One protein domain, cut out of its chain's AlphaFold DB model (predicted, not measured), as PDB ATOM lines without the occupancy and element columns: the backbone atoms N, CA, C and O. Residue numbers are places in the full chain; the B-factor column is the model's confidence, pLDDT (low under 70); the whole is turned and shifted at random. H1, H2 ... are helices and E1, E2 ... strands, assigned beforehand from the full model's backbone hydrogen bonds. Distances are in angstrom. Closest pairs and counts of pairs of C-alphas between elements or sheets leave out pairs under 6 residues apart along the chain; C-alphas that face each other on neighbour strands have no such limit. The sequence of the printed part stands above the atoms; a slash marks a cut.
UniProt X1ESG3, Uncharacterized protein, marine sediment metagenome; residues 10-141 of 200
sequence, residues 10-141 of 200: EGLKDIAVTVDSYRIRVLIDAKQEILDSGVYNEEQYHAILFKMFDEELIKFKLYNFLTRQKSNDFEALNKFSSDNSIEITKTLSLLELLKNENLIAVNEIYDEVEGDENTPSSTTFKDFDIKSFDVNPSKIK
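What this domain is: This is residues 10 to 141 of the 200 residues of an uncharacterized protein of marine sediment metagenome (UniProt X1ESG3). A long helix, H4, forms the spine, with the other five helices packed along it, and from the region of its last residues, 63 to 68, a long two-stranded hairpin, E1 and E2, reaches away as an arm. H1, H2 and H3 follow one another along H4 toward its first residues, while H5 and H6 pack on its residues 59 to 66; the tip of the arm, residues 115 to 120, sticks out free. The printed part has 132 residues, with six named helices, H1 to H6, followed by two named strands, E1 and E2, which make one antiparallel sheet in the order E1 - E2. The class is mixed, helices and strands. The whole is loose, with a radius of gyration of the C-alphas of 19.4 A, and the C-alphas span 72 by 31 by 27 A, the arm making much of the length.

How they stand to each other: The first helix, H1, residues 10 to 20, touches the hub, H4, residues 42 to 68, at a steep tilt of 56 degrees, opposite ways; the closest C-alphas are those of Thr 18 and Leu 57, 5.5 A apart. H2, residues 22 to 29, is close to H1 but not clearly touching it, with the C-alphas of Val 19 and Arg 25 closest at 6.3 A. H2 touches H4 with a shallow tilt of 28 degrees, opposite ways, and the closest C-alphas are those of Ile 24 and Phe 53, 6.5 A apart. H3, residues 31 to 36, and H2 meet only through their link. H3 and H4 form a helical hairpin with a shallow tilt of 20 degrees; the closest C-alphas, those of Leu 35 and Glu 42, are 6.8 A apart. H5, residues 74 to 83, only just touches H4, with 3 pairs of C-alphas within 8 A, the closest being Leu 62 and Phe 80 at 7.0 A; the two are a helical hairpin at 44 degrees. H6, residues 88 to 100, touches H4 about perpendicular, at 83 degrees, with the C-alphas of Lys 59 and Leu 94 closest at 5.6 A. H6 also touches H5 at a steep tilt of 66 degrees, closest at the C-alphas of Ser 81 and Ile 88, 5.6 A. Helix packing is mostly crossed, but only just: 2 of 6 touching pairs are at a shallow tilt. E1, residues 104 to 113, and E2, residues 122 to 132, are a hairpin of antiparallel strands at 158 degrees; N 105 and O 131 are 2.8 A apart and N 113 and O 122 are 2.8 A apart, within hydrogen-bond range. The closest C-alphas of H4 and E2 are those of Thr 67 and Ser 132, 5.5 A apart. H1 is apart from both strands. Every O i to N i+4 pair is within hydrogen-bond range in H1, H3, H5 and H6; H2 has 3 of 4 and H4 22 of 23.

Where its parts are: H1 begins at C-alpha 10, (170.893, 138.276, 171.470), and is 15.4 A long; H2 is 10.2 A and H3 8.6 A. H4 runs 38.2 A from C-alpha 42 at (159.309, 161.444, 156.408) to C-alpha 68. H5 is 14.2 A long and H6 18.5 A. E1 measures 29.0 A and E2 30.1 A, ending at C-alpha 132, (162.402, 124.881, 164.108).

The domain as a whole: The C-alphas farthest apart, those of Asp 36 and Glu 117, are 72.1 A apart. The printed part has no cut. The link from E1 to E2 is short, with 8 residues; the other links are tight. Mean pLDDT of the printed part is 87.9, and residues 137 to 141 are under 70.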
ATOM      1  N   GLU A  10     172.120 138.873 171.980       78.12
ATOM      2  CA  GLU A  10     170.893 138.276 171.470       78.12
ATOM      3  C   GLU A  10     169.995 139.341 170.842       78.12
ATOM      4  O   GLU A  10     169.611 139.190 169.688       78.12
ATOM      5  N   GLY A  11     169.757 140.454 171.544       81.44
ATOM      6  CA  GLY A  11     168.949 141.553 171.018       81.44
ATOM      7  C   GLY A  11     169.543 142.155 169.744       81.44
ATOM      8  O   GLY A  11     168.809 142.462 168.813       81.44
ATOM      9  N   LEU A  12     170.874 142.255 169.649       84.62
ATOM     10  CA  LEU A  12     171.540 142.690 168.415       84.62
ATOM     11  C   LEU A  12     171.346 141.707 167.258       84.62
ATOM     12  O   LEU A  12     171.182 142.144 166.121       84.62
ATOM     13  N   LYS A  13     171.359 140.397 167.530       82.81
ATOM     14  CA  LYS A  13     171.099 139.378 166.507       82.81
ATOM     15  C   LYS A  13     169.653 139.461 166.013       82.81
ATOM     16  O   LYS A  13     169.444 139.421 164.805       82.81
ATOM     17  N   ASP A  14     168.689 139.621 166.920       85.38
ATOM     18  CA  ASP A  14     167.270 139.770 166.568       85.38
ATOM     19  C   ASP A  14     167.053 141.012 165.691       85.38
ATOM     20  O   ASP A  14     166.415 140.930 164.642       85.38
ATOM     21  N   ILE A  15     167.656 142.145 166.066       89.50
ATOM     22  CA  ILE A  15     167.607 143.390 165.287       89.50
ATOM     23  C   ILE A  15     168.216 143.191 163.896       89.50
ATOM     24  O   ILE A  15     167.586 143.552 162.907       89.50
ATOM     25  N   ALA A  16     169.413 142.602 163.806       87.19
ATOM     26  CA  ALA A  16     170.092 142.394 162.529       87.19
ATOM     27  C   ALA A  16     169.252 141.537 161.570       87.19
ATOM     28  O   ALA A  16     169.065 141.912 160.417       87.19
ATOM     29  N   VAL A  17     168.683 140.436 162.068       85.25
ATOM     30  CA  VAL A  17     167.794 139.565 161.284       85.25
ATOM     31  C   VAL A  17     166.518 140.299 160.859       85.25
ATOM     32  O   VAL A  17     166.051 140.117 159.740       85.25
ATOM     33  N   THR A  18     165.973 141.155 161.723       89.50
ATOM     34  CA  THR A  18     164.755 141.924 161.428       89.50
ATOM     35  C   THR A  18     164.989 142.949 160.322       89.50
ATOM     36  O   THR A  18     164.189 143.026 159.391       89.50
ATOM     37  N   VAL A  19     166.093 143.702 160.376       88.88
ATOM     38  CA  VAL A  19     166.467 144.649 159.307       88.88
ATOM     39  C   VAL A  19     166.726 143.913 157.994       88.88
ATOM     40  O   VAL A  19     166.315 144.375 156.932       88.88
ATOM     41  N   ASP A  20     167.360 142.745 158.069       85.94
ATOM     42  CA  ASP A  20     167.610 141.906 156.903       85.94
ATOM     43  C   ASP A  20     166.352 141.224 156.357       85.94
ATOM     44  O   ASP A  20     166.396 140.705 155.239       85.94
ATOM     45  N   SER A  21     165.248 141.190 157.100       85.31
ATOM     46  CA  SER A  21     164.018 140.567 156.625       85.31
ATOM     47  C   SER A  21     163.549 141.230 155.334       85.31
ATOM     48  O   SER A  21     163.645 142.448 155.162       85.31
ATOM     49  N   TYR A  22     163.018 140.425 154.415       82.50
ATOM     50  CA  TYR A  22     162.529 140.943 153.141       82.50
ATOM     51  C   TYR A  22     161.482 142.049 153.351       82.50
ATOM     52  O   TYR A  22     161.572 143.095 152.721       82.50
ATOM     53  N   ARG A  23     160.559 141.860 154.306       84.31
ATOM     54  CA  ARG A  23     159.471 142.798 154.626       84.31
ATOM     55  C   ARG A  23     159.965 144.187 155.034       84.31
ATOM     56  O   ARG A  23     159.364 145.181 154.639       84.31
ATOM     57  N   ILE A  24     161.033 144.262 155.824       90.75
ATOM     58  CA  ILE A  24     161.611 145.542 156.253       90.75
ATOM     59  C   ILE A  24     162.501 146.123 155.160       90.75
ATOM     60  O   ILE A  24     162.419 147.315 154.867       90.75
ATOM     61  N   ARG A  25     163.301 145.277 154.510       89.56
ATOM     62  CA  ARG A  25     164.234 145.694 153.466       89.56
ATOM     63  C   ARG A  25     163.531 146.355 152.285       89.56
ATOM     64  O   ARG A  25     163.947 147.436 151.898       89.56
ATOM     65  N   VAL A  26     162.442 145.777 151.770       88.50
ATOM     66  CA  VAL A  26     161.728 146.364 150.617       88.50
ATOM     67  C   VAL A  26     161.149 147.744 150.911       88.50
ATOM     68  O   VAL A  26     161.112 148.594 150.027       88.50
ATOM     69  N   LEU A  27     160.717 147.991 152.153       93.12
ATOM     70  CA  LEU A  27     160.213 149.302 152.545       93.12
ATOM     71  C   LEU A  27     161.352 150.323 152.655       93.12
ATOM     72  O   LEU A  27     161.185 151.464 152.232       93.12
ATOM     73  N   ILE A  28     162.501 149.904 153.201       94.31
ATOM     74  CA  ILE A  28     163.714 150.731 153.284       94.31
ATOM     75  C   ILE A  28     164.227 151.082 151.889       94.31
ATOM     76  O   ILE A  28     164.515 152.250 151.629       94.31
ATOM     77  N   ASP A  29     164.313 150.089 151.004       92.81
ATOM     78  CA  ASP A  29     164.804 150.254 149.637       92.81
ATOM     79  C   ASP A  29     163.907 151.212 148.839       92.81
ATOM     80  O   ASP A  29     164.419 152.030 148.084       92.81
ATOM     81  N   ALA A  30     162.589 151.179 149.073       94.50
ATOM     82  CA  ALA A  30     161.606 152.041 148.418       94.50
ATOM     83  C   ALA A  30     161.421 153.424 149.080       94.50
ATOM     84  O   ALA A  30     160.499 154.159 148.713       94.50
ATOM     85  N   LYS A  31     162.230 153.794 150.092       97.31
ATOM     86  CA  LYS A  31     162.036 155.040 150.865       97.31
ATOM     87  C   LYS A  31     161.929 156.262 149.956       97.31
ATOM     88  O   LYS A  31     161.047 157.092 150.167       97.31
ATOM     89  N   GLN A  32     162.839 156.397 148.993       97.50
ATOM     90  CA  GLN A  32     162.910 157.604 148.176       97.50
ATOM     91  C   GLN A  32     161.668 157.727 147.290       97.50
ATOM     92  O   GLN A  32     161.021 158.766 147.308       97.50
ATOM     93  N   GLU A  33     161.261 156.650 146.624       97.50
ATOM     94  CA  GLU A  33     160.062 156.612 145.790       97.50
ATOM     95  C   GLU A  33     158.777 156.857 146.596       97.50
ATOM     96  O   GLU A  33     157.854 157.519 146.118       97.50
ATOM     97  N   ILE A  34     158.714 156.367 147.842       97.44
ATOM     98  CA  ILE A  34     157.594 156.641 148.755       97.44
ATOM     99  C   ILE A  34     157.505 158.137 149.063       97.44
ATOM    100  O   ILE A  34     156.412 158.700 149.003       97.44
ATOM    101  N   LEU A  35     158.622 158.786 149.391       97.88
ATOM    102  CA  LEU A  35     158.635 160.215 149.715       97.88
ATOM    103  C   LEU A  35     158.384 161.080 148.472       97.88
ATOM    104  O   LEU A  35     157.615 162.040 148.540       97.88
ATOM    105  N   ASP A  36     158.956 160.700 147.330       97.88
ATOM    106  CA  ASP A  36     158.790 161.394 146.049       97.88
ATOM    107  C   ASP A  36     157.344 161.333 145.537       97.88
ATOM    108  O   ASP A  36     156.906 162.231 144.816       97.88
ATOM    109  N   SER A  37     156.568 160.322 145.949       96.69
ATOM    110  CA  SER A  37     155.134 160.241 145.640       96.69
ATOM    111  C   SER A  37     154.309 161.393 146.231       96.69
ATOM    112  O   SER A  37     153.213 161.680 145.751       96.69
ATOM    113  N   GLY A  38     154.804 162.037 147.296       96.56
ATOM    114  CA  GLY A  38     154.101 163.095 148.023       96.56
ATOM    115  C   GLY A  38     152.921 162.623 148.886       96.56
ATOM    116  O   GLY A  38     152.298 163.452 149.547       96.56
ATOM    117  N   VAL A  39     152.613 161.320 148.916       97.25
ATOM    118  CA  VAL A  39     151.531 160.753 149.745       97.25
ATOM    119  C   VAL A  39     151.922 160.694 151.222       97.25
ATOM    120  O   VAL A  39     151.085 160.932 152.093       97.25
ATOM    121  N   TYR A  40     153.194 160.406 151.504       97.88
ATOM    122  CA  TYR A  40     153.731 160.307 152.858       97.88
ATOM    123  C   TYR A  40     154.884 161.280 153.055       97.88
ATOM    124  O   TYR A  40     155.758 161.412 152.200       97.88
ATOM    125  N   ASN A  41     154.918 161.920 154.219       98.06
ATOM    126  CA  ASN A  41     156.100 162.644 154.670       98.06
ATOM    127  C   ASN A  41     157.074 161.712 155.419       98.06
ATOM    128  O   ASN A  41     156.767 160.554 155.715       98.06
ATOM    129  N   GLU A  42     158.259 162.227 155.749       98.00
ATOM    130  CA  GLU A  42     159.309 161.444 156.408       98.00
ATOM    131  C   GLU A  42     158.895 160.925 157.797       98.00
ATOM    132  O   GLU A  42     159.203 159.784 158.145       98.00
ATOM    133  N   GLU A  43     158.136 161.706 158.567       98.19
ATOM    134  CA  GLU A  43     157.622 161.290 159.876       98.19
ATOM    135  C   GLU A  43     156.649 160.107 159.751       98.19
ATOM    136  O   GLU A  43     156.785 159.107 160.457       98.19
ATOM    137  N   GLN A  44     155.709 160.178 158.805       97.81
ATOM    138  CA  GLN A  44     154.745 159.114 158.526       97.81
ATOM    139  C   GLN A  44     155.435 157.851 158.010       97.81
ATOM    140  O   GLN A  44     155.116 156.753 158.466       97.81
ATOM    141  N   TYR A  45     156.406 158.000 157.105       97.81
ATOM    142  CA  TYR A  45     157.229 156.888 156.634       97.81
ATOM    143  C   TYR A  45     157.917 156.180 157.807       97.81
ATOM    144  O   TYR A  45     157.822 154.959 157.941       97.81
ATOM    145  N   HIS A  46     158.564 156.937 158.698       97.81
ATOM    146  CA  HIS A  46     159.243 156.362 159.855       97.81
ATOM    147  C   HIS A  46     158.273 155.704 160.837       97.81
ATOM    148  O   HIS A  46     158.582 154.633 161.354       97.81
ATOM    149  N   ALA A  47     157.089 156.280 161.054       97.69
ATOM    150  CA  ALA A  47     156.059 155.662 161.882       97.69
ATOM    151  C   ALA A  47     155.626 154.291 161.333       97.69
ATOM    152  O   ALA A  47     155.513 153.329 162.094       97.69
ATOM    153  N   ILE A  48     155.435 154.178 160.013       95.94
ATOM    154  CA  ILE A  48     155.101 152.907 159.353       95.94
ATOM    155  C   ILE A  48     156.264 151.917 159.473       95.94
ATOM    156  O   ILE A  48     156.056 150.780 159.899       95.94
ATOM    157  N   LEU A  49     157.485 152.356 159.151       96.12
ATOM    158  CA  LEU A  49     158.687 151.529 159.219       96.12
ATOM    159  C   LEU A  49     158.894 150.950 160.619       96.12
ATOM    160  O   LEU A  49     159.111 149.748 160.748       96.12
ATOM    161  N   PHE A  50     158.811 151.775 161.664       96.19
ATOM    162  CA  PHE A  50     159.025 151.312 163.034       96.19
ATOM    163  C   PHE A  50     157.916 150.382 163.510       96.19
ATOM    164  O   PHE A  50     158.212 149.378 164.148       96.19
ATOM    165  N   LYS A  51     156.660 150.631 163.124       94.69
ATOM    166  CA  LYS A  51     155.569 149.704 163.431       94.69
ATOM    167  C   LYS A  51     155.784 148.336 162.776       94.69
ATOM    168  O   LYS A  51     155.658 147.309 163.437       94.69
ATOM    169  N   MET A  52     156.143 148.317 161.490       92.31
ATOM    170  CA  MET A  52     156.469 147.075 160.785       92.31
ATOM    171  C   MET A  52     157.679 146.380 161.416       92.31
ATOM    172  O   MET A  52     157.662 145.162 161.580       92.31
ATOM    173  N   PHE A  53     158.702 147.147 161.798       94.00
ATOM    174  CA  PHE A  53     159.900 146.638 162.456       94.00
ATOM    175  C   PHE A  53     159.580 145.976 163.796       94.00
ATOM    176  O   PHE A  53     160.055 144.874 164.042       94.00
ATOM    177  N   ASP A  54     158.760 146.602 164.639       92.69
ATOM    178  CA  ASP A  54     158.397 146.056 165.947       92.69
ATOM    179  C   ASP A  54     157.634 144.730 165.815       92.69
ATOM    180  O   ASP A  54     157.944 143.762 166.512       92.69
ATOM    181  N   GLU A  55     156.680 144.647 164.884       90.44
ATOM    182  CA  GLU A  55     155.950 143.405 164.605       90.44
ATOM    183  C   GLU A  55     156.878 142.290 164.101       90.44
ATOM    184  O   GLU A  55     156.811 141.148 164.569       90.44
ATOM    185  N   GLU A  56     157.761 142.623 163.161       90.75
ATOM    186  CA  GLU A  56     158.701 141.679 162.563       90.75
ATOM    187  C   GLU A  56     159.770 141.223 163.576       90.75
ATOM    188  O   GLU A  56     160.143 140.048 163.619       90.75
ATOM    189  N   LEU A  57     160.199 142.117 164.468       92.38
ATOM    190  CA  LEU A  57     161.128 141.817 165.553       92.38
ATOM    191  C   LEU A  57     160.536 140.796 166.527       92.38
ATOM    192  O   LEU A  57     161.235 139.872 166.946       92.38
ATOM    193  N   ILE A  58     159.258 140.931 166.894       92.62
ATOM    194  CA  ILE A  58     158.590 139.965 167.780       92.62
ATOM    195  C   ILE A  58     158.507 138.587 167.101       92.62
ATOM    196  O   ILE A  58     158.770 137.577 167.758       92.62
ATOM    197  N   LYS A  59     158.242 138.532 165.788       91.25
ATOM    198  CA  LYS A  59     158.263 137.278 165.013       91.25
ATOM    199  C   LYS A  59     159.615 136.564 165.122       91.25
ATOM    200  O   LYS A  59     159.668 135.375 165.439       91.25
ATOM    201  N   PHE A  60     160.724 137.279 164.920       89.19
ATOM    202  CA  PHE A  60     162.057 136.671 165.014       89.19
ATOM    203  C   PHE A  60     162.482 136.344 166.444       89.19
ATOM    204  O   PHE A  60     163.184 135.351 166.651       89.19
ATOM    205  N   LYS A  61     162.015 137.102 167.442       92.19
ATOM    206  CA  LYS A  61     162.165 136.719 168.851       92.19
ATOM    207  C   LYS A  61     161.485 135.381 169.135       92.19
ATOM    208  O   LYS A  61     162.097 134.547 169.800       92.19
ATOM    209  N   LEU A  62     160.278 135.154 168.608       91.94
ATOM    210  CA  LEU A  62     159.575 133.872 168.741       91.94
ATOM    211  C   LEU A  62     160.376 132.745 168.086       91.94
ATOM    212  O   LEU A  62     160.671 131.746 168.734       91.94
ATOM    213  N   TYR A  63     160.813 132.928 166.841       89.94
ATOM    214  CA  TYR A  63     161.638 131.938 166.141       89.94
ATOM    215  C   TYR A  63     162.919 131.581 166.911       89.94
ATOM    216  O   TYR A  63     163.228 130.406 167.126       89.94
ATOM    217  N   ASN A  64     163.650 132.590 167.391       88.06
ATOM    218  CA  ASN A  64     164.871 132.382 168.166       88.06
ATOM    219  C   ASN A  64     164.600 131.753 169.537       88.06
ATOM    220  O   ASN A  64     165.445 131.008 170.033       88.06
ATOM    221  N   PHE A  65     163.451 132.036 170.151       89.88
ATOM    222  CA  PHE A  65     163.003 131.375 171.373       89.88
ATOM    223  C   PHE A  65     162.738 129.884 171.126       89.88
ATOM    224  O   PHE A  65     163.310 129.053 171.830       89.88
ATOM    225  N   LEU A  66     161.971 129.547 170.083       89.75
ATOM    226  CA  LEU A  66     161.631 128.166 169.717       89.75
ATOM    227  C   LEU A  66     162.871 127.341 169.342       89.75
ATOM    228  O   LEU A  66     163.004 126.185 169.728       89.75
ATOM    229  N   THR A  67     163.840 127.951 168.659       85.88
ATOM    230  CA  THR A  67     165.069 127.255 168.228       85.88
ATOM    231  C   THR A  67     165.986 126.861 169.393       85.88
ATOM    232  O   THR A  67     166.849 125.997 169.258       85.88
ATOM    233  N   ARG A  68     165.838 127.502 170.558       83.50
ATOM    234  CA  ARG A  68     166.693 127.268 171.738       83.50
ATOM    235  C   ARG A  68     166.098 126.285 172.739       83.50
ATOM    236  O   ARG A  68     166.808 125.820 173.631       83.50
ATOM    237  N   GLN A  69     164.802 126.034 172.646       79.19
ATOM    238  CA  GLN A  69     164.074 125.171 173.561       79.19
ATOM    239  C   GLN A  69     164.312 123.694 173.221       79.19
ATOM    240  O   GLN A  69     164.612 123.333 172.087       79.19
ATOM    241  N   LYS A  70     164.191 122.827 174.233       70.38
ATOM    242  CA  LYS A  70     164.284 121.366 174.051       70.38
ATOM    243  C   LYS A  70     162.957 120.742 173.603       70.38
ATOM    244  O   LYS A  70     162.984 119.715 172.939       70.38
ATOM    245  N   SER A  71     161.843 121.353 174.004       75.06
ATOM    246  CA  SER A  71     160.464 121.024 173.629       75.06
ATOM    247  C   SER A  71     159.776 122.328 173.250       75.06
ATOM    248  O   SER A  71     159.983 123.336 173.929       75.06
ATOM    249  N   ASN A  72     158.999 122.316 172.174       81.19
ATOM    250  CA  ASN A  72     158.211 123.460 171.746       81.19
ATOM    251  C   ASN A  72     156.746 123.043 171.666       81.19
ATOM    252  O   ASN A  72     156.290 122.528 170.645       81.19
ATOM    253  N   ASP A  73     156.064 123.285 172.772       86.19
ATOM    254  CA  ASP A  73     154.669 122.969 173.040       86.19
ATOM    255  C   ASP A  73     153.881 124.257 173.342       86.19
ATOM    256  O   ASP A  73     154.401 125.382 173.297       86.19
ATOM    257  N   PHE A  74     152.596 124.114 173.649       87.94
ATOM    258  CA  PHE A  74     151.724 125.221 174.016       87.94
ATOM    259  C   PHE A  74     152.197 125.952 175.283       87.94
ATOM    260  O   PHE A  74     152.030 127.172 175.396       87.94
ATOM    261  N   GLU A  75     152.832 125.258 176.232       89.31
ATOM    262  CA  GLU A  75     153.410 125.890 177.424       89.31
ATOM    263  C   GLU A  75     154.555 126.839 177.039       89.31
ATOM    264  O   GLU A  75     154.602 127.984 177.505       89.31
ATOM    265  N   ALA A  76     155.423 126.423 176.112       90.50
ATOM    266  CA  ALA A  76     156.476 127.276 175.571       90.50
ATOM    267  C   ALA A  76     155.905 128.546 174.909       90.50
ATOM    268  O   ALA A  76     156.431 129.642 175.135       90.50
ATOM    269  N   LEU A  77     154.807 128.439 174.151       92.38
ATOM    270  CA  LEU A  77     154.139 129.599 173.538       92.38
ATOM    271  C   LEU A  77     153.535 130.552 174.582       92.38
ATOM    272  O   LEU A  77     153.667 131.775 174.456       92.38
ATOM    273  N   ASN A  78     152.918 130.027 175.643       92.19
ATOM    274  CA  ASN A  78     152.394 130.844 176.744       92.19
ATOM    275  C   ASN A  78     153.507 131.563 177.508       92.19
ATOM    276  O   ASN A  78     153.370 132.742 177.856       92.19
ATOM    277  N   LYS A  79     154.635 130.880 177.720       93.25
ATOM    278  CA  LYS A  79     155.825 131.481 178.317       93.25
ATOM    279  C   LYS A  79     156.352 132.629 177.460       93.25
ATOM    280  O   LYS A  79     156.551 133.721 177.981       93.25
ATOM    281  N   PHE A  80     156.499 132.423 176.148       93.88
ATOM    282  CA  PHE A  80     156.918 133.487 175.232       93.88
ATOM    283  C   PHE A  80     155.972 134.694 175.275       93.88
ATOM    284  O   PHE A  80     156.432 135.837 175.332       93.88
ATOM    285  N   SER A  81     154.663 134.433 175.279       93.75
ATOM    286  CA  SER A  81     153.620 135.463 175.332       93.75
ATOM    287  C   SER A  81     153.745 136.315 176.598       93.75
ATOM    288  O   SER A  81     153.760 137.544 176.530       93.75
ATOM    289  N   SER A  82     153.939 135.657 177.746       92.69
ATOM    290  CA  SER A  82     154.120 136.307 179.047       92.69
ATOM    291  C   SER A  82     155.420 137.118 179.110       92.69
ATOM    292  O   SER A  82     155.399 138.285 179.496       92.69
ATOM    293  N   ASP A  83     156.538 136.536 178.662       92.00
ATOM    294  CA  ASP A  83     157.863 137.170 178.683       92.00
ATOM    295  C   ASP A  83     157.928 138.430 177.796       92.00
ATOM    296  O   ASP A  83     158.699 139.351 178.072       92.00
ATOM    297  N   ASN A  84     157.107 138.494 176.739       90.50
ATOM    298  CA  ASN A  84     157.073 139.613 175.791       90.50
ATOM    299  C   ASN A  84     155.849 140.528 175.955       90.50
ATOM    300  O   ASN A  84     155.709 141.473 175.183       90.50
ATOM    301  N   SER A  85     154.999 140.297 176.963       93.00
ATOM    302  CA  SER A  85     153.767 141.072 177.202       93.00
ATOM    303  C   SER A  85     152.826 141.138 175.987       93.00
ATOM    304  O   SER A  85     152.285 142.199 175.676       93.00
ATOM    305  N   ILE A  86     152.638 140.016 175.287       92.81
ATOM    306  CA  ILE A  86     151.721 139.906 174.140       92.81
ATOM    307  C   ILE A  86     150.637 138.860 174.399       92.81
ATOM    308  O   ILE A  86     150.829 137.926 175.176       92.81
ATOM    309  N   GLU A  87     149.491 139.003 173.734       93.94
ATOM    310  CA  GLU A  87     148.421 138.009 173.808       93.94
ATOM    311  C   GLU A  87     148.826 136.695 173.128       93.94
ATOM    312  O   GLU A  87     149.513 136.689 172.103       93.94
ATOM    313  N   ILE A  88     148.334 135.570 173.659       92.62
ATOM    314  CA  ILE A  88     148.589 134.242 173.083       92.62
ATOM    315  C   ILE A  88     148.081 134.133 171.642       92.62
ATOM    316  O   ILE A  88     148.730 133.517 170.803       92.62
ATOM    317  N   THR A  89     146.966 134.796 171.326       90.69
ATOM    318  CA  THR A  89     146.418 134.916 169.967       90.69
ATOM    319  C   THR A  89     147.451 135.498 169.011       90.69
ATOM    320  O   THR A  89     147.672 134.940 167.939       90.69
ATOM    321  N   LYS A  90     148.161 136.558 169.422       91.19
ATOM    322  CA  LYS A  90     149.226 137.156 168.615       91.19
ATOM    323  C   LYS A  90     150.403 136.202 168.449       91.19
ATOM    324  O   LYS A  90     150.927 136.091 167.346       91.19
ATOM    325  N   THR A  91     150.801 135.493 169.503       93.50
ATOM    326  CA  THR A  91     151.854 134.469 169.418       93.50
ATOM    327  C   THR A  91     151.490 133.359 168.432       93.50
ATOM    328  O   THR A  91     152.340 132.961 167.640       93.50
ATOM    329  N   LEU A  92     150.235 132.903 168.418       91.81
ATOM    330  CA  LEU A  92     149.744 131.910 167.458       91.81
ATOM    331  C   LEU A  92     149.739 132.451 166.019       91.81
ATOM    332  O   LEU A  92     150.173 131.749 165.110       91.81
ATOM    333  N   SER A  93     149.350 133.712 165.800       89.81
ATOM    334  CA  SER A  93     149.468 134.352 164.477       89.81
ATOM    335  C   SER A  93     150.923 134.415 164.000       89.81
ATOM    336  O   SER A  93     151.221 134.112 162.848       89.81
ATOM    337  N   LEU A  94     151.855 134.770 164.892       90.88
ATOM    338  CA  LEU A  94     153.287 134.780 164.583       90.88
ATOM    339  C   LEU A  94     153.817 133.374 164.281       90.88
ATOM    340  O   LEU A  94     154.674 133.220 163.414       90.88
ATOM    341  N   LEU A  95     153.308 132.356 164.974       91.25
ATOM    342  CA  LEU A  95     153.644 130.961 164.719       91.25
ATOM    343  C   LEU A  95     153.222 130.540 163.302       91.25
ATOM    344  O   LEU A  95     154.028 129.968 162.571       91.25
ATOM    345  N   GLU A  96     152.003 130.883 162.881       88.00
ATOM    346  CA  GLU A  96     151.528 130.578 161.525       88.00
ATOM    347  C   GLU A  96     152.352 131.315 160.455       88.00
ATOM    348  O   GLU A  96     152.704 130.731 159.431       88.00
ATOM    349  N   LEU A  97     152.761 132.561 160.717       85.88
ATOM    350  CA  LEU A  97     153.682 133.293 159.839       85.88
ATOM    351  C   LEU A  97     155.028 132.579 159.684       85.88
ATOM    352  O   LEU A  97     155.512 132.411 158.566       85.88
ATOM    353  N   LEU A  98     155.628 132.132 160.789       87.88
ATOM    354  CA  LEU A  98     156.888 131.386 160.755       87.88
ATOM    355  C   LEU A  98     156.751 130.072 159.975       87.88
ATOM    356  O   LEU A  98     157.669 129.686 159.249       87.88
ATOM    357  N   LYS A  99     155.610 129.390 160.106       88.00
ATOM    358  CA  LYS A  99     155.305 128.169 159.356       88.00
ATOM    359  C   LYS A  99     155.194 128.452 157.856       88.00
ATOM    360  O   LYS A  99     155.825 127.755 157.067       88.00
ATOM    361  N   ASN A 100     154.481 129.506 157.463       82.50
ATOM    362  CA  ASN A 100     154.341 129.907 156.057       82.50
ATOM    363  C   ASN A 100     155.668 130.358 155.429       82.50
ATOM    364  O   ASN A 100     155.901 130.152 154.239       82.50
ATOM    365  N   GLU A 101     156.573 130.917 156.232       82.56
ATOM    366  CA  GLU A 101     157.942 131.244 155.815       82.56
ATOM    367  C   GLU A 101     158.888 130.030 155.825       82.56
ATOM    368  O   GLU A 101     160.072 130.172 155.521       82.56
ATOM    369  N   ASN A 102     158.380 128.829 156.125       85.56
ATOM    370  CA  ASN A 102     159.141 127.580 156.235       85.56
ATOM    371  C   ASN A 102     160.288 127.647 157.262       85.56
ATOM    372  O   ASN A 102     161.293 126.946 157.137       85.56
ATOM    373  N   LEU A 103     160.149 128.494 158.285       86.62
ATOM    374  CA  LEU A 103     161.092 128.595 159.404       86.62
ATOM    375  C   LEU A 103     160.827 127.525 160.464       86.62
ATOM    376  O   LEU A 103     161.742 127.095 161.170       86.62
ATOM    377  N   ILE A 104     159.574 127.085 160.565       90.44
ATOM    378  CA  ILE A 104     159.140 126.046 161.492       90.44
ATOM    379  C   ILE A 104     158.154 125.086 160.816       90.44
ATOM    380  O   ILE A 104     157.525 125.422 159.816       90.44
ATOM    381  N   ALA A 105     157.972 123.911 161.407       89.44
ATOM    382  CA  ALA A 105     156.833 123.032 161.178       89.44
ATOM    383  C   ALA A 105     156.029 122.917 162.472       89.44
ATOM    384  O   ALA A 105     156.613 122.793 163.547       89.44
ATOM    385  N   VAL A 106     154.703 122.949 162.363       89.50
ATOM    386  CA  VAL A 106     153.777 122.827 163.494       89.50
ATOM    387  C   VAL A 106     152.873 121.636 163.223       89.50
ATOM    388  O   VAL A 106     152.194 121.616 162.197       89.50
ATOM    389  N   ASN A 107     152.872 120.659 164.126       88.69
ATOM    390  CA  ASN A 107     151.925 119.548 164.115       88.69
ATOM    391  C   ASN A 107     151.024 119.642 165.345       88.69
ATOM    392  O   ASN A 107     151.486 120.006 166.421       88.69
ATOM    393  N   GLU A 108     149.755 119.290 165.196       88.88
ATOM    394  CA  GLU A 108     148.805 119.224 166.306       88.88
ATOM    395  C   GLU A 108     148.740 117.794 166.850       88.88
ATOM    396  O   GLU A 108     148.676 116.824 166.092       88.88
ATOM    397  N   ILE A 109     148.766 117.667 168.171       87.19
ATOM    398  CA  ILE A 109     148.669 116.406 168.898       87.19
ATOM    399  C   ILE A 109     147.251 116.299 169.450       87.19
ATOM    400  O   ILE A 109     146.766 117.221 170.106       87.19
ATOM    401  N   TYR A 110     146.610 115.158 169.212       86.75
ATOM    402  CA  TYR A 110     145.258 114.858 169.669       86.75
ATOM    403  C   TYR A 110     145.257 113.600 170.534       86.75
ATOM    404  O   TYR A 110     145.974 112.647 170.232       86.75
ATOM    405  N   ASP A 111     144.428 113.594 171.574       86.75
ATOM    406  CA  ASP A 111     144.126 112.399 172.359       86.75
ATOM    407  C   ASP A 111     142.766 111.828 171.924       86.75
ATOM    408  O   ASP A 111     141.823 112.574 171.640       86.75
ATOM    409  N   GLU A 112     142.663 110.498 171.872       85.44
ATOM    410  CA  GLU A 112     141.393 109.801 171.670       85.44
ATOM    411  C   GLU A 112     140.643 109.698 173.000       85.44
ATOM    412  O   GLU A 112     141.164 109.203 174.000       85.44
ATOM    413  N   VAL A 113     139.403 110.170 173.003       84.31
ATOM    414  CA  VAL A 113     138.459 110.010 174.103       84.31
ATOM    415  C   VAL A 113     137.528 108.872 173.721       84.31
ATOM    416  O   VAL A 113     136.718 109.007 172.796       84.31
ATOM    417  N   GLU A 114     137.668 107.738 174.407       79.56
ATOM    418  CA  GLU A 114     136.757 106.608 174.242       79.56
ATOM    419  C   GLU A 114     135.326 107.040 174.579       79.56
ATOM    420  O   GLU A 114     135.068 107.681 175.599       79.56
ATOM    421  N   GLY A 115     134.406 106.716 173.672       76.75
ATOM    422  CA  GLY A 115     132.985 106.986 173.839       76.75
ATOM    423  C   GLY A 115     132.309 105.971 174.762       76.75
ATOM    424  O   GLY A 115     132.836 104.881 174.990       76.75
ATOM    425  N   ASP A 116     131.127 106.313 175.265       80.88
ATOM    426  CA  ASP A 116     130.270 105.396 176.022       80.88
ATOM    427  C   ASP A 116     129.049 104.935 175.204       80.88
ATOM    428  O   ASP A 116     128.911 105.233 174.018       80.88
ATOM    429  N   GLU A 117     128.131 104.192 175.832       76.56
ATOM    430  CA  GLU A 117     126.930 103.649 175.173       76.56
ATOM    431  C   GLU A 117     126.048 104.716 174.491       76.56
ATOM    432  O   GLU A 117     125.249 104.377 173.618       76.56
ATOM    433  N   ASN A 118     126.192 105.996 174.856       80.56
ATOM    434  CA  ASN A 118     125.399 107.104 174.326       80.56
ATOM    435  C   ASN A 118     126.236 108.172 173.603       80.56
ATOM    436  O   ASN A 118     125.662 109.102 173.030       80.56
ATOM    437  N   THR A 119     127.567 108.060 173.604       76.12
ATOM    438  CA  THR A 119     128.475 109.037 172.991       76.12
ATOM    439  C   THR A 119     129.543 108.352 172.136       76.12
ATOM    440  O   THR A 119     130.223 107.451 172.610       76.12
ATOM    441  N   PRO A 120     129.725 108.749 170.863       81.00
ATOM    442  CA  PRO A 120     130.776 108.180 170.027       81.00
ATOM    443  C   PRO A 120     132.163 108.624 170.506       81.00
ATOM    444  O   PRO A 120     132.322 109.714 171.058       81.00
ATOM    445  N   SER A 121     133.177 107.798 170.235       80.19
ATOM    446  CA  SER A 121     134.578 108.168 170.442       80.19
ATOM    447  C   SER A 121     134.907 109.459 169.693       80.19
ATOM    448  O   SER A 121     134.525 109.622 168.530       80.19
ATOM    449  N   SER A 122     135.624 110.365 170.349       83.88
ATOM    450  CA  SER A 122     135.971 111.681 169.808       83.88
ATOM    451  C   SER A 122     137.446 111.981 170.027       83.88
ATOM    452  O   SER A 122     138.090 111.365 170.869       83.88
ATOM    453  N   THR A 123     137.999 112.918 169.264       84.69
ATOM    454  CA  THR A 123     139.368 113.396 169.459       84.69
ATOM    455  C   THR A 123     139.354 114.777 170.101       84.69
ATOM    456  O   THR A 123     138.539 115.634 169.753       84.69
ATOM    457  N   THR A 124     140.262 115.005 171.046       86.38
ATOM    458  CA  THR A 124     140.463 116.307 171.696       86.38
ATOM    459  C   THR A 124     141.871 116.802 171.427       86.38
ATOM    460  O   THR A 124     142.830 116.035 171.514       86.38
ATOM    461  N   PHE A 125     142.005 118.089 171.099       87.31
ATOM    462  CA  PHE A 125     143.313 118.727 170.987       87.31
ATOM    463  C   PHE A 125     144.044 118.628 172.330       87.31
ATOM    464  O   PHE A 125     143.456 118.888 173.383       87.31
ATOM    465  N   LYS A 126     145.318 118.247 172.277       87.62
ATOM    466  CA  LYS A 126     146.199 118.116 173.435       87.62
ATOM    467  C   LYS A 126     147.267 119.199 173.424       87.62
ATOM    468  O   LYS A 126     147.392 119.929 174.402       87.62
ATOM    469  N   ASP A 127     148.050 119.271 172.345       87.69
ATOM    470  CA  ASP A 127     149.235 120.133 172.288       87.69
ATOM    471  C   ASP A 127     149.766 120.345 170.857       87.69
ATOM    472  O   ASP A 127     149.250 119.774 169.897       87.69
ATOM    473  N   PHE A 128     150.832 121.132 170.718       86.88
ATOM    474  CA  PHE A 128     151.608 121.298 169.492       86.88
ATOM    475  C   PHE A 128     152.962 120.563 169.565       86.88
ATOM    476  O   PHE A 128     153.631 120.578 170.592       86.88
ATOM    477  N   ASP A 129     153.405 119.976 168.448       87.75
ATOM    478  CA  ASP A 129     154.800 119.577 168.190       87.75
ATOM    479  C   ASP A 129     155.407 120.559 167.184       87.75
ATOM    480  O   ASP A 129     155.127 120.489 165.980       87.75
ATOM    481  N   ILE A 130     156.214 121.500 167.681       90.56
ATOM    482  CA  ILE A 130     156.822 122.552 166.862       90.56
ATOM    483  C   ILE A 130     158.309 122.264 166.628       90.56
ATOM    484  O   ILE A 130     159.127 122.209 167.549       90.56
ATOM    485  N   LYS A 131     158.700 122.168 165.357       88.56
ATOM    486  CA  LYS A 131     160.089 121.951 164.931       88.56
ATOM    487  C   LYS A 131     160.615 123.191 164.236       88.56
ATOM    488  O   LYS A 131     160.070 123.596 163.221       88.56
ATOM    489  N   SER A 132     161.682 123.781 164.758       85.31
ATOM    490  CA  SER A 132     162.402 124.881 164.108       85.31
ATOM    491  C   SER A 132     163.519 124.354 163.214       85.31
ATOM    492  O   SER A 132     164.247 123.441 163.610       85.31
ATOM    493  N   PHE A 133     163.707 124.966 162.051       83.12
ATOM    494  CA  PHE A 133     164.807 124.641 161.144       83.12
ATOM    495  C   PHE A 133     165.921 125.675 161.292       83.12
ATOM    496  O   PHE A 133     165.622 126.857 161.313       83.12
ATOM    497  N   ASP A 134     167.196 125.276 161.357       75.31
ATOM    498  CA  ASP A 134     168.322 126.230 161.392       75.31
ATOM    499  C   ASP A 134     168.578 126.816 159.993       75.31
ATOM    500  O   ASP A 134     169.501 126.434 159.270       75.31
ATOM    501  N   VAL A 135     167.685 127.710 159.574       74.44
ATOM    502  CA  VAL A 135     167.753 128.418 158.295       74.44
ATOM    503  C   VAL A 135     168.136 129.866 158.567       74.44
ATOM    504  O   VAL A 135     167.666 130.482 159.523       74.44
ATOM    505  N   ASN A 136     168.996 130.435 157.716       70.94
ATOM    506  CA  ASN A 136     169.285 131.865 157.761       70.94
ATOM    507  C   ASN A 136     168.059 132.638 157.239       70.94
ATOM    508  O   ASN A 136     167.786 132.549 156.036       70.94
ATOM    509  N   PRO A 137     167.363 133.428 158.077       66.19
ATOM    510  CA  PRO A 137     166.151 134.115 157.647       66.19
ATOM    511  C   PRO A 137     166.398 135.136 156.530       66.19
ATOM    512  O   PRO A 137     165.538 135.319 155.677       66.19
ATOM    513  N   SER A 138     167.605 135.712 156.433       64.50
ATOM    514  CA  SER A 138     167.991 136.629 155.348       64.50
ATOM    515  C   SER A 138     168.029 135.954 153.966       64.50
ATOM    516  O   SER A 138     168.097 136.644 152.949       64.50
ATOM    517  N   LYS A 139     168.037 134.611 153.902       67.50
ATOM    518  CA  LYS A 139     167.989 133.834 152.649       67.50
ATOM    519  C   LYS A 139     166.576 133.409 152.260       67.50
ATOM    520  O   LYS A 139     166.377 132.935 151.142       67.50
ATOM    521  N   ILE A 140     165.617 133.563 153.165       66.31
ATOM    522  CA  ILE A 140     164.225 133.249 152.894       66.31
ATOM    523  C   ILE A 140     163.666 134.430 152.119       66.31
ATOM    524  O   ILE A 140     163.458 135.518 152.654       66.31
ATOM    525  N   LYS A 141     163.449 134.219 150.820       57.47
ATOM    526  CA  LYS A 141     162.550 135.079 150.059       57.47
ATOM    527  C   LYS A 141     161.161 134.772 150.583       57.47
ATOM    528  O   LYS A 141     160.542 133.807 150.149       57.47
TER     529      LYS A 141